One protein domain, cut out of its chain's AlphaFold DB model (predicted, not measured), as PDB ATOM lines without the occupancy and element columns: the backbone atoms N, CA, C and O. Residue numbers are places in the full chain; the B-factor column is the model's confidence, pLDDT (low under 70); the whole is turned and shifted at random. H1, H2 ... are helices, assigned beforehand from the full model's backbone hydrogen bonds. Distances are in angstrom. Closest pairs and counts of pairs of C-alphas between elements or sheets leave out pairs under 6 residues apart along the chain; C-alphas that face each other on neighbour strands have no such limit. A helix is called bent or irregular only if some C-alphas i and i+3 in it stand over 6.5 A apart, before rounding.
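AT A GLANCE: This is residues 9 to 64 of the 70 residues of an uncharacterized protein of Acinetobacter sp. ANC 3929 (UniProt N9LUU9). Picture a long helical arm with a small head at its beginning: H3 makes the length, and the two short helices H1 and H2 gather near its first turns. H1 lies side by side with an early part of H3 and runs the same way, while H2 sits beside H1 at a steep tilt; residues 46 to 64, the later part of H3 and the tail after it, stick out free of the head. The printed part has 56 residues with three named helices, in the order H1, H2, H3 along the chain, and no named strand; the class is all helix, with 42 residues in named elements. The whole is extended, with a radius of gyration of the C-alphas of 16.4 A, and its C-alphas span 52 by 21 by 13 A, the outline of a rod.

IN THESE COORDINATES: Begin at the first printed residue, Leu 9, whose C-alpha is at (41.955, -17.498, -17.070); from there H1 takes residues 9 to 15 and is 9.9 A long from first to last C-alpha. After four residues between them, find C-alpha 20 at (39.896, -13.986, -11.374), where H2 begins; it takes residues 20 to 28 and is 13.1 A long from first to last C-alpha. H2 is irregular: look at the C-alphas of Ser 22 and Ala 25, which are 7.8 A apart, against about 5 A in a regular helix. Two residues separate it from H3, the longest helix, with 26 residues, 31 to 56. H3 starts with C-alpha 31 at (46.130, -23.728, -21.562) and runs 37.2 A to C-alpha 56 at (11.069, -11.843, -25.338), and the x values along it show its course. Residues 57 to 64 follow with no named helix.

HOW THE PARTS SIT: Start with H1, which touches both other helices. Its closest C-alphas to H2 are those of Ala 13 and Val 20, 5.2 A apart. The lines of H1 and H2 stand at a steep tilt of 48 degrees and run opposite ways, though the irregular H2 has a rough line. Next compare Leu 12 and Asn 38: their C-alphas, 5.7 A apart, are the closest of H1 and H3, which touch. These two helices run the same way at a shallow tilt of 7 degrees, and H3 touches H1 with residues 34 to 42 alone. H2 and H3 are close but not clearly touching, with 1 pair of C-alphas within 8 A, those of Phe 26 and Leu 34 at 7.7 A. They run opposite ways at a steep tilt of 50 degrees. In the backbone, every O i to N i+4 pair inside H1 and H3 is within hydrogen-bond range; in H2 it is 0 of 5, beside 4 of 6 O i to N i+3 pairs.

THE WHOLE: The two C-alphas farthest apart in the domain are those of Gln 28 and Phe 62, at 52.5 A. Residues 46 to 64 stand free, of which 46 to 56 belong to H3. Without them, the body of 37 residues spans 23 by 21 by 11 A, with a radius of gyration of 9.2 A. The printed part runs from residue 9 to residue 64 of a chain of 70 and has no cut. The links from H1 to H2 and from H2 to H3 are tight. Read the B-factor column for the model's confidence: the mean pLDDT of the printed part is 84.6, and residues 56 to 59 and residue 64 are under 70.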
ATOM      1  N   LEU A   9      42.699 -17.603 -18.320       85.38
ATOM      2  CA  LEU A   9      41.955 -17.498 -17.070       85.38
ATOM      3  C   LEU A   9      41.371 -16.092 -16.816       85.38
ATOM      4  O   LEU A   9      40.257 -15.967 -16.311       85.38
ATOM      5  N   GLU A  10      42.096 -15.025 -17.158       86.69
ATOM      6  CA  GLU A  10      41.582 -13.651 -17.100       86.69
ATOM      7  C   GLU A  10      40.475 -13.416 -18.123       86.69
ATOM      8  O   GLU A  10      39.512 -12.708 -17.825       86.69
ATOM      9  N   GLN A  11      40.588 -14.013 -19.312       86.44
ATOM     10  CA  GLN A  11      39.539 -13.940 -20.329       86.44
ATOM     11  C   GLN A  11      38.260 -14.632 -19.848       86.44
ATOM     12  O   GLN A  11      37.183 -14.038 -19.927       86.44
ATOM     13  N   LEU A  12      38.390 -15.812 -19.236       88.44
ATOM     14  CA  LEU A  12      37.277 -16.531 -18.616       88.44
ATOM     15  C   LEU A  12      36.593 -15.691 -17.529       88.44
ATOM     16  O   LEU A  12      35.368 -15.570 -17.481       88.44
ATOM     17  N   ALA A  13      37.395 -15.069 -16.661       89.81
ATOM     18  CA  ALA A  13      36.912 -14.185 -15.605       89.81
ATOM     19  C   ALA A  13      36.144 -12.986 -16.171       89.81
ATOM     20  O   ALA A  13      35.061 -12.651 -15.682       89.81
ATOM     21  N   GLN A  14      36.682 -12.377 -17.231       88.06
ATOM     22  CA  GLN A  14      36.048 -11.269 -17.940       88.06
ATOM     23  C   GLN A  14      34.711 -11.692 -18.554       88.06
ATOM     24  O   GLN A  14      33.727 -11.000 -18.328       88.06
ATOM     25  N   GLN A  15      34.635 -12.832 -19.246       86.88
ATOM     26  CA  GLN A  15      33.386 -13.317 -19.851       86.88
ATOM     27  C   GLN A  15      32.306 -13.646 -18.813       86.88
ATOM     28  O   GLN A  15      31.125 -13.411 -19.051       86.88
ATOM     29  N   LEU A  16      32.695 -14.152 -17.639       88.56
ATOM     30  CA  LEU A  16      31.762 -14.445 -16.548       88.56
ATOM     31  C   LEU A  16      31.391 -13.216 -15.705       88.56
ATOM     32  O   LEU A  16      30.594 -13.347 -14.775       88.56
ATOM     33  N   HIS A  17      31.990 -12.048 -15.974       89.38
ATOM     34  CA  HIS A  17      31.935 -10.869 -15.103       89.38
ATOM     35  C   HIS A  17      32.281 -11.203 -13.639       89.38
ATOM     36  O   HIS A  17      31.669 -10.694 -12.696       89.38
ATOM     37  N   ARG A  18      33.262 -12.091 -13.439       86.75
ATOM     38  CA  ARG A  18      33.710 -12.543 -12.116       86.75
ATOM     39  C   ARG A  18      35.160 -12.151 -11.859       86.75
ATOM     40  O   ARG A  18      35.952 -12.051 -12.790       86.75
ATOM     41  N   PRO A  19      35.552 -11.951 -10.590       87.06
ATOM     42  CA  PRO A  19      36.952 -11.732 -10.260       87.06
ATOM     43  C   PRO A  19      37.766 -13.009 -10.514       87.06
ATOM     44  O   PRO A  19      37.331 -14.103 -10.149       87.06
ATOM     45  N   VAL A  20      38.980 -12.866 -11.056       84.56
ATOM     46  CA  VAL A  20      39.896 -13.986 -11.374       84.56
ATOM     47  C   VAL A  20      40.152 -14.882 -10.158       84.56
ATOM     48  O   VAL A  20      40.208 -16.099 -10.292       84.56
ATOM     49  N   MET A  21      40.213 -14.309  -8.948       82.38
ATOM     50  CA  MET A  21      40.403 -15.080  -7.709       82.38
ATOM     51  C   MET A  21      39.292 -16.111  -7.459       82.38
ATOM     52  O   MET A  21      39.548 -17.152  -6.866       82.38
ATOM     53  N   SER A  22      38.070 -15.868  -7.946       86.88
ATOM     54  CA  SER A  22      36.978 -16.848  -7.843       86.88
ATOM     55  C   SER A  22      37.155 -18.056  -8.767       86.88
ATOM     56  O   SER A  22      36.494 -19.074  -8.577       86.88
ATOM     57  N   LEU A  23      38.064 -17.961  -9.742       83.75
ATOM     58  CA  LEU A  23      38.357 -18.989 -10.737       83.75
ATOM     59  C   LEU A  23      39.684 -19.707 -10.460       83.75
ATOM     60  O   LEU A  23      40.217 -20.380 -11.335       83.75
ATOM     61  N   GLN A  24      40.207 -19.622  -9.234       84.31
ATOM     62  CA  GLN A  24      41.458 -20.281  -8.849       84.31
ATOM     63  C   GLN A  24      41.433 -21.801  -9.092       84.31
ATOM     64  O   GLN A  24      42.454 -22.382  -9.434       84.31
ATOM     65  N   ALA A  25      40.269 -22.451  -9.005       85.88
ATOM     66  CA  ALA A  25      40.134 -23.871  -9.343       85.88
ATOM     67  C   ALA A  25      40.485 -24.179 -10.815       85.88
ATOM     68  O   ALA A  25      40.974 -25.261 -11.123       85.88
ATOM     69  N   PHE A  26      40.286 -23.216 -11.719       84.94
ATOM     70  CA  PHE A  26      40.585 -23.350 -13.144       84.94
ATOM     71  C   PHE A  26      42.044 -23.011 -13.468       84.94
ATOM     72  O   PHE A  26      42.513 -23.346 -14.549       84.94
ATOM     73  N   SER A  27      42.805 -22.418 -12.537       83.62
ATOM     74  CA  SER A  27      44.229 -22.131 -12.761       83.62
ATOM     75  C   SER A  27      45.090 -23.394 -12.863       83.62
ATOM     76  O   SER A  27      46.254 -23.311 -13.237       83.62
ATOM     77  N   GLN A  28      44.546 -24.550 -12.473       86.88
ATOM     78  CA  GLN A  28      45.198 -25.858 -12.580       86.88
ATOM     79  C   GLN A  28      45.010 -26.503 -13.961       86.88
ATOM     80  O   GLN A  28      45.666 -27.500 -14.257       86.88
ATOM     81  N   LEU A  29      44.104 -25.968 -14.785       85.94
ATOM     82  CA  LEU A  29      43.839 -26.488 -16.121       85.94
ATOM     83  C   LEU A  29      44.978 -26.146 -17.075       85.94
ATOM     84  O   LEU A  29      45.667 -25.134 -16.933       85.94
ATOM     85  N   SER A  30      45.156 -26.998 -18.079       88.31
ATOM     86  CA  SER A  30      46.102 -26.713 -19.145       88.31
ATOM     87  C   SER A  30      45.589 -25.555 -20.014       88.31
ATOM     88  O   SER A  30      44.384 -25.348 -20.158       88.31
ATOM     89  N   ASN A  31      46.500 -24.796 -20.629       86.19
ATOM     90  CA  ASN A  31      46.130 -23.728 -21.562       86.19
ATOM     91  C   ASN A  31      45.150 -24.170 -22.672       86.19
ATOM     92  O   ASN A  31      44.193 -23.434 -22.903       86.19
ATOM     93  N   PRO A  32      45.309 -25.326 -23.356       88.81
ATOM     94  CA  PRO A  32      44.331 -25.739 -24.365       88.81
ATOM     95  C   PRO A  32      42.943 -26.016 -23.775       88.81
ATOM     96  O   PRO A  32      41.948 -25.683 -24.417       88.81
ATOM     97  N   ASP A  33      42.859 -26.547 -22.551       90.06
ATOM     98  CA  ASP A  33      41.574 -26.754 -21.874       90.06
ATOM     99  C   ASP A  33      40.904 -25.418 -21.529       90.06
ATOM    100  O   ASP A  33      39.692 -25.275 -21.686       90.06
ATOM    101  N   LEU A  34      41.685 -24.416 -21.106       89.38
ATOM    102  CA  LEU A  34      41.179 -23.065 -20.836       89.38
ATOM    103  C   LEU A  34      40.676 -22.371 -22.107       89.38
ATOM    104  O   LEU A  34      39.595 -21.785 -22.087       89.38
ATOM    105  N   ILE A  35      41.406 -22.489 -23.220       90.31
ATOM    106  CA  ILE A  35      40.975 -21.957 -24.523       90.31
ATOM    107  C   ILE A  35      39.659 -22.613 -24.949       90.31
ATOM    108  O   ILE A  35      38.720 -21.929 -25.360       90.31
ATOM    109  N   TRP A  36      39.573 -23.943 -24.835       93.44
ATOM    110  CA  TRP A  36      38.349 -24.677 -25.146       93.44
ATOM    111  C   TRP A  36      37.181 -24.214 -24.267       93.44
ATOM    112  O   TRP A  36      36.085 -23.970 -24.776       93.44
ATOM    113  N   LEU A  37      37.418 -24.015 -22.968       91.75
ATOM    114  CA  LEU A  37      36.410 -23.541 -22.023       91.75
ATOM    115  C   LEU A  37      35.904 -22.133 -22.380       91.75
ATOM    116  O   LEU A  37      34.694 -21.916 -22.414       91.75
ATOM    117  N   ASN A  38      36.808 -21.202 -22.709       91.81
ATOM    118  CA  ASN A  38      36.461 -19.848 -23.162       91.81
ATOM    119  C   ASN A  38      35.585 -19.877 -24.424       91.81
ATOM    120  O   ASN A  38      34.590 -19.153 -24.522       91.81
ATOM    121  N   GLN A  39      35.906 -20.753 -25.382       91.94
ATOM    122  CA  GLN A  39      35.101 -20.927 -26.593       91.94
ATOM    123  C   GLN A  39      33.704 -21.479 -26.285       91.94
ATOM    124  O   GLN A  39      32.713 -20.972 -26.812       91.94
ATOM    125  N   GLN A  40      33.607 -22.494 -25.425       94.31
ATOM    126  CA  GLN A  40      32.318 -23.070 -25.031       94.31
ATOM    127  C   GLN A  40      31.450 -22.077 -24.256       94.31
ATOM    128  O   GLN A  40      30.237 -22.003 -24.480       94.31
ATOM    129  N   LEU A  41      32.059 -21.277 -23.381       93.50
ATOM    130  CA  LEU A  41      31.354 -20.237 -22.644       93.50
ATOM    131  C   LEU A  41      30.774 -19.187 -23.597       93.50
ATOM    132  O   LEU A  41      29.586 -18.881 -23.511       93.50
ATOM    133  N   GLN A  42      31.576 -18.701 -24.547       91.62
ATOM    134  CA  GLN A  42      31.129 -17.734 -25.551       91.62
ATOM    135  C   GLN A  42      29.929 -18.260 -26.353       91.62
ATOM    136  O   GLN A  42      28.916 -17.575 -26.487       91.62
ATOM    137  N   GLN A  43      30.007 -19.505 -26.830       93.56
ATOM    138  CA  GLN A  43      28.911 -20.151 -27.560       93.56
ATOM    139  C   GLN A  43      27.645 -20.290 -26.706       93.56
ATOM    140  O   GLN A  43      26.530 -20.155 -27.214       93.56
ATOM    141  N   THR A  44      27.806 -20.564 -25.412       93.31
ATOM    142  CA  THR A  44      26.683 -20.702 -24.480       93.31
ATOM    143  C   THR A  44      25.996 -19.363 -24.249       93.31
ATOM    144  O   THR A  44      24.777 -19.300 -24.386       93.31
ATOM    145  N   ILE A  45      26.762 -18.296 -24.000       90.44
ATOM    146  CA  ILE A  45      26.234 -16.933 -23.835       90.44
ATOM    147  C   ILE A  45      25.436 -16.523 -25.076       90.44
ATOM    148  O   ILE A  45      24.279 -16.134 -24.965       90.44
ATOM    149  N   GLU A  46      25.997 -16.702 -26.274       91.94
ATOM    150  CA  GLU A  46      25.302 -16.355 -27.519       91.94
ATOM    151  C   GLU A  46      24.013 -17.162 -27.729       91.94
ATOM    152  O   GLU A  46      23.025 -16.654 -28.265       91.94
ATOM    153  N   ASN A  47      24.007 -18.435 -27.330       92.38
ATOM    154  CA  ASN A  47      22.819 -19.275 -27.413       92.38
ATOM    155  C   ASN A  47      21.754 -18.876 -26.385       92.38
ATOM    156  O   ASN A  47      20.566 -18.902 -26.712       92.38
ATOM    157  N   GLU A  48      22.150 -18.516 -25.166       89.06
ATOM    158  CA  GLU A  48      21.236 -17.996 -24.150       89.06
ATOM    159  C   GLU A  48      20.652 -16.653 -24.575       89.06
ATOM    160  O   GLU A  48      19.431 -16.509 -24.566       89.06
ATOM    161  N   ASP A  49      21.471 -15.732 -25.080       88.44
ATOM    162  CA  ASP A  49      21.010 -14.454 -25.625       88.44
ATOM    163  C   ASP A  49      20.021 -14.660 -26.773       88.44
ATOM    164  O   ASP A  49      18.969 -14.022 -26.820       88.44
ATOM    165  N   LYS A  50      20.292 -15.592 -27.697       88.12
ATOM    166  CA  LYS A  50      19.342 -15.939 -28.766       88.12
ATOM    167  C   LYS A  50      18.028 -16.480 -28.208       88.12
ATOM    168  O   LYS A  50      16.971 -16.067 -28.680       88.12
ATOM    169  N   LYS A  51      18.070 -17.371 -27.214       88.25
ATOM    170  CA  LYS A  51      16.866 -17.930 -26.576       88.25
ATOM    171  C   LYS A  51      16.072 -16.867 -25.825       88.25
ATOM    172  O   LYS A  51      14.852 -16.840 -25.949       88.25
ATOM    173  N   LEU A  52      16.741 -15.990 -25.081       83.81
ATOM    174  CA  LEU A  52      16.111 -14.886 -24.362       83.81
ATOM    175  C   LEU A  52      15.477 -13.908 -25.339       83.81
ATOM    176  O   LEU A  52      14.296 -13.611 -25.206       83.81
ATOM    177  N   ASN A  53      16.201 -13.491 -26.378       80.94
ATOM    178  CA  ASN A  53      15.648 -12.642 -27.426       80.94
ATOM    179  C   ASN A  53      14.434 -13.306 -28.087       80.94
ATOM    180  O   ASN A  53      13.373 -12.697 -28.179       80.94
ATOM    181  N   GLN A  54      14.523 -14.581 -28.470       76.94
ATOM    182  CA  GLN A  54      13.376 -15.312 -29.020       76.94
ATOM    183  C   GLN A  54      12.201 -15.389 -28.039       76.94
ATOM    184  O   GLN A  54      11.061 -15.217 -28.455       76.94
ATOM    185  N   SER A  55      12.456 -15.619 -26.751       75.31
ATOM    186  CA  SER A  55      11.425 -15.666 -25.711       75.31
ATOM    187  C   SER A  55      10.790 -14.299 -25.448       75.31
ATOM    188  O   SER A  55       9.603 -14.240 -25.149       75.31
ATOM    189  N   LEU A  56      11.554 -13.209 -25.541       67.38
ATOM    190  CA  LEU A  56      11.069 -11.843 -25.338       67.38
ATOM    191  C   LEU A  56      10.271 -11.341 -26.548       67.38
ATOM    192  O   LEU A  56       9.274 -10.644 -26.380       67.38
ATOM    193  N   TYR A  57      10.678 -11.726 -27.760       62.81
ATOM    194  CA  TYR A  57       9.969 -11.406 -29.001       62.81
ATOM    195  C   TYR A  57       8.891 -12.431 -29.371       62.81
ATOM    196  O   TYR A  57       8.228 -12.268 -30.399       62.81
ATOM    197  N   GLN A  58       8.673 -13.474 -28.557       63.84
ATOM    198  CA  GLN A  58       7.523 -14.349 -28.740       63.84
ATOM    199  C   GLN A  58       6.261 -13.514 -28.575       63.84
ATOM    200  O   GLN A  58       5.931 -13.038 -27.492       63.84
ATOM    201  N   THR A  59       5.567 -13.332 -29.695       64.94
ATOM    202  CA  THR A  59       4.315 -12.600 -29.776       64.94
ATOM    203  C   THR A  59       3.362 -13.160 -28.718       64.94
ATOM    204  O   THR A  59       3.000 -14.341 -28.801       64.94
ATOM    205  N   PRO A  60       2.964 -12.355 -27.719       71.12
ATOM    206  CA  PRO A  60       2.025 -12.789 -26.704       71.12
ATOM    207  C   PRO A  60       0.791 -13.425 -27.344       71.12
ATOM    208  O   PRO A  60       0.350 -13.000 -28.415       71.12
ATOM    209  N   PHE A  61       0.190 -14.415 -26.679       70.25
ATOM    210  CA  PHE A  61      -0.966 -15.144 -27.220       70.25
ATOM    211  C   PHE A  61      -2.115 -14.213 -27.648       70.25
ATOM    212  O   PHE A  61      -2.828 -14.520 -28.600       70.25
ATOM    213  N   PHE A  62      -2.258 -13.060 -26.988       72.00
ATOM    214  CA  PHE A  62      -3.271 -12.053 -27.299       72.00
ATOM    215  C   PHE A  62      -2.946 -11.218 -28.551       72.00
ATOM    216  O   PHE A  62      -3.863 -10.744 -29.212       72.00
ATOM    217  N   LEU A  63      -1.670 -11.077 -28.925       72.81
ATOM    218  CA  LEU A  63      -1.260 -10.438 -30.184       72.81
ATOM    219  C   LEU A  63      -1.256 -11.424 -31.359       72.81
ATOM    220  O   LEU A  63      -1.267 -11.007 -32.512       72.81
ATOM    221  N   ARG A  64      -1.309 -12.733 -31.090       68.19
ATOM    222  CA  ARG A  64      -1.315 -13.802 -32.101       68.19
ATOM    223  C   ARG A  64      -2.496 -13.714 -33.082       68.19
ATOM    224  O   ARG A  64      -2.363 -14.173 -34.209       68.19
TER     225      ARG A  64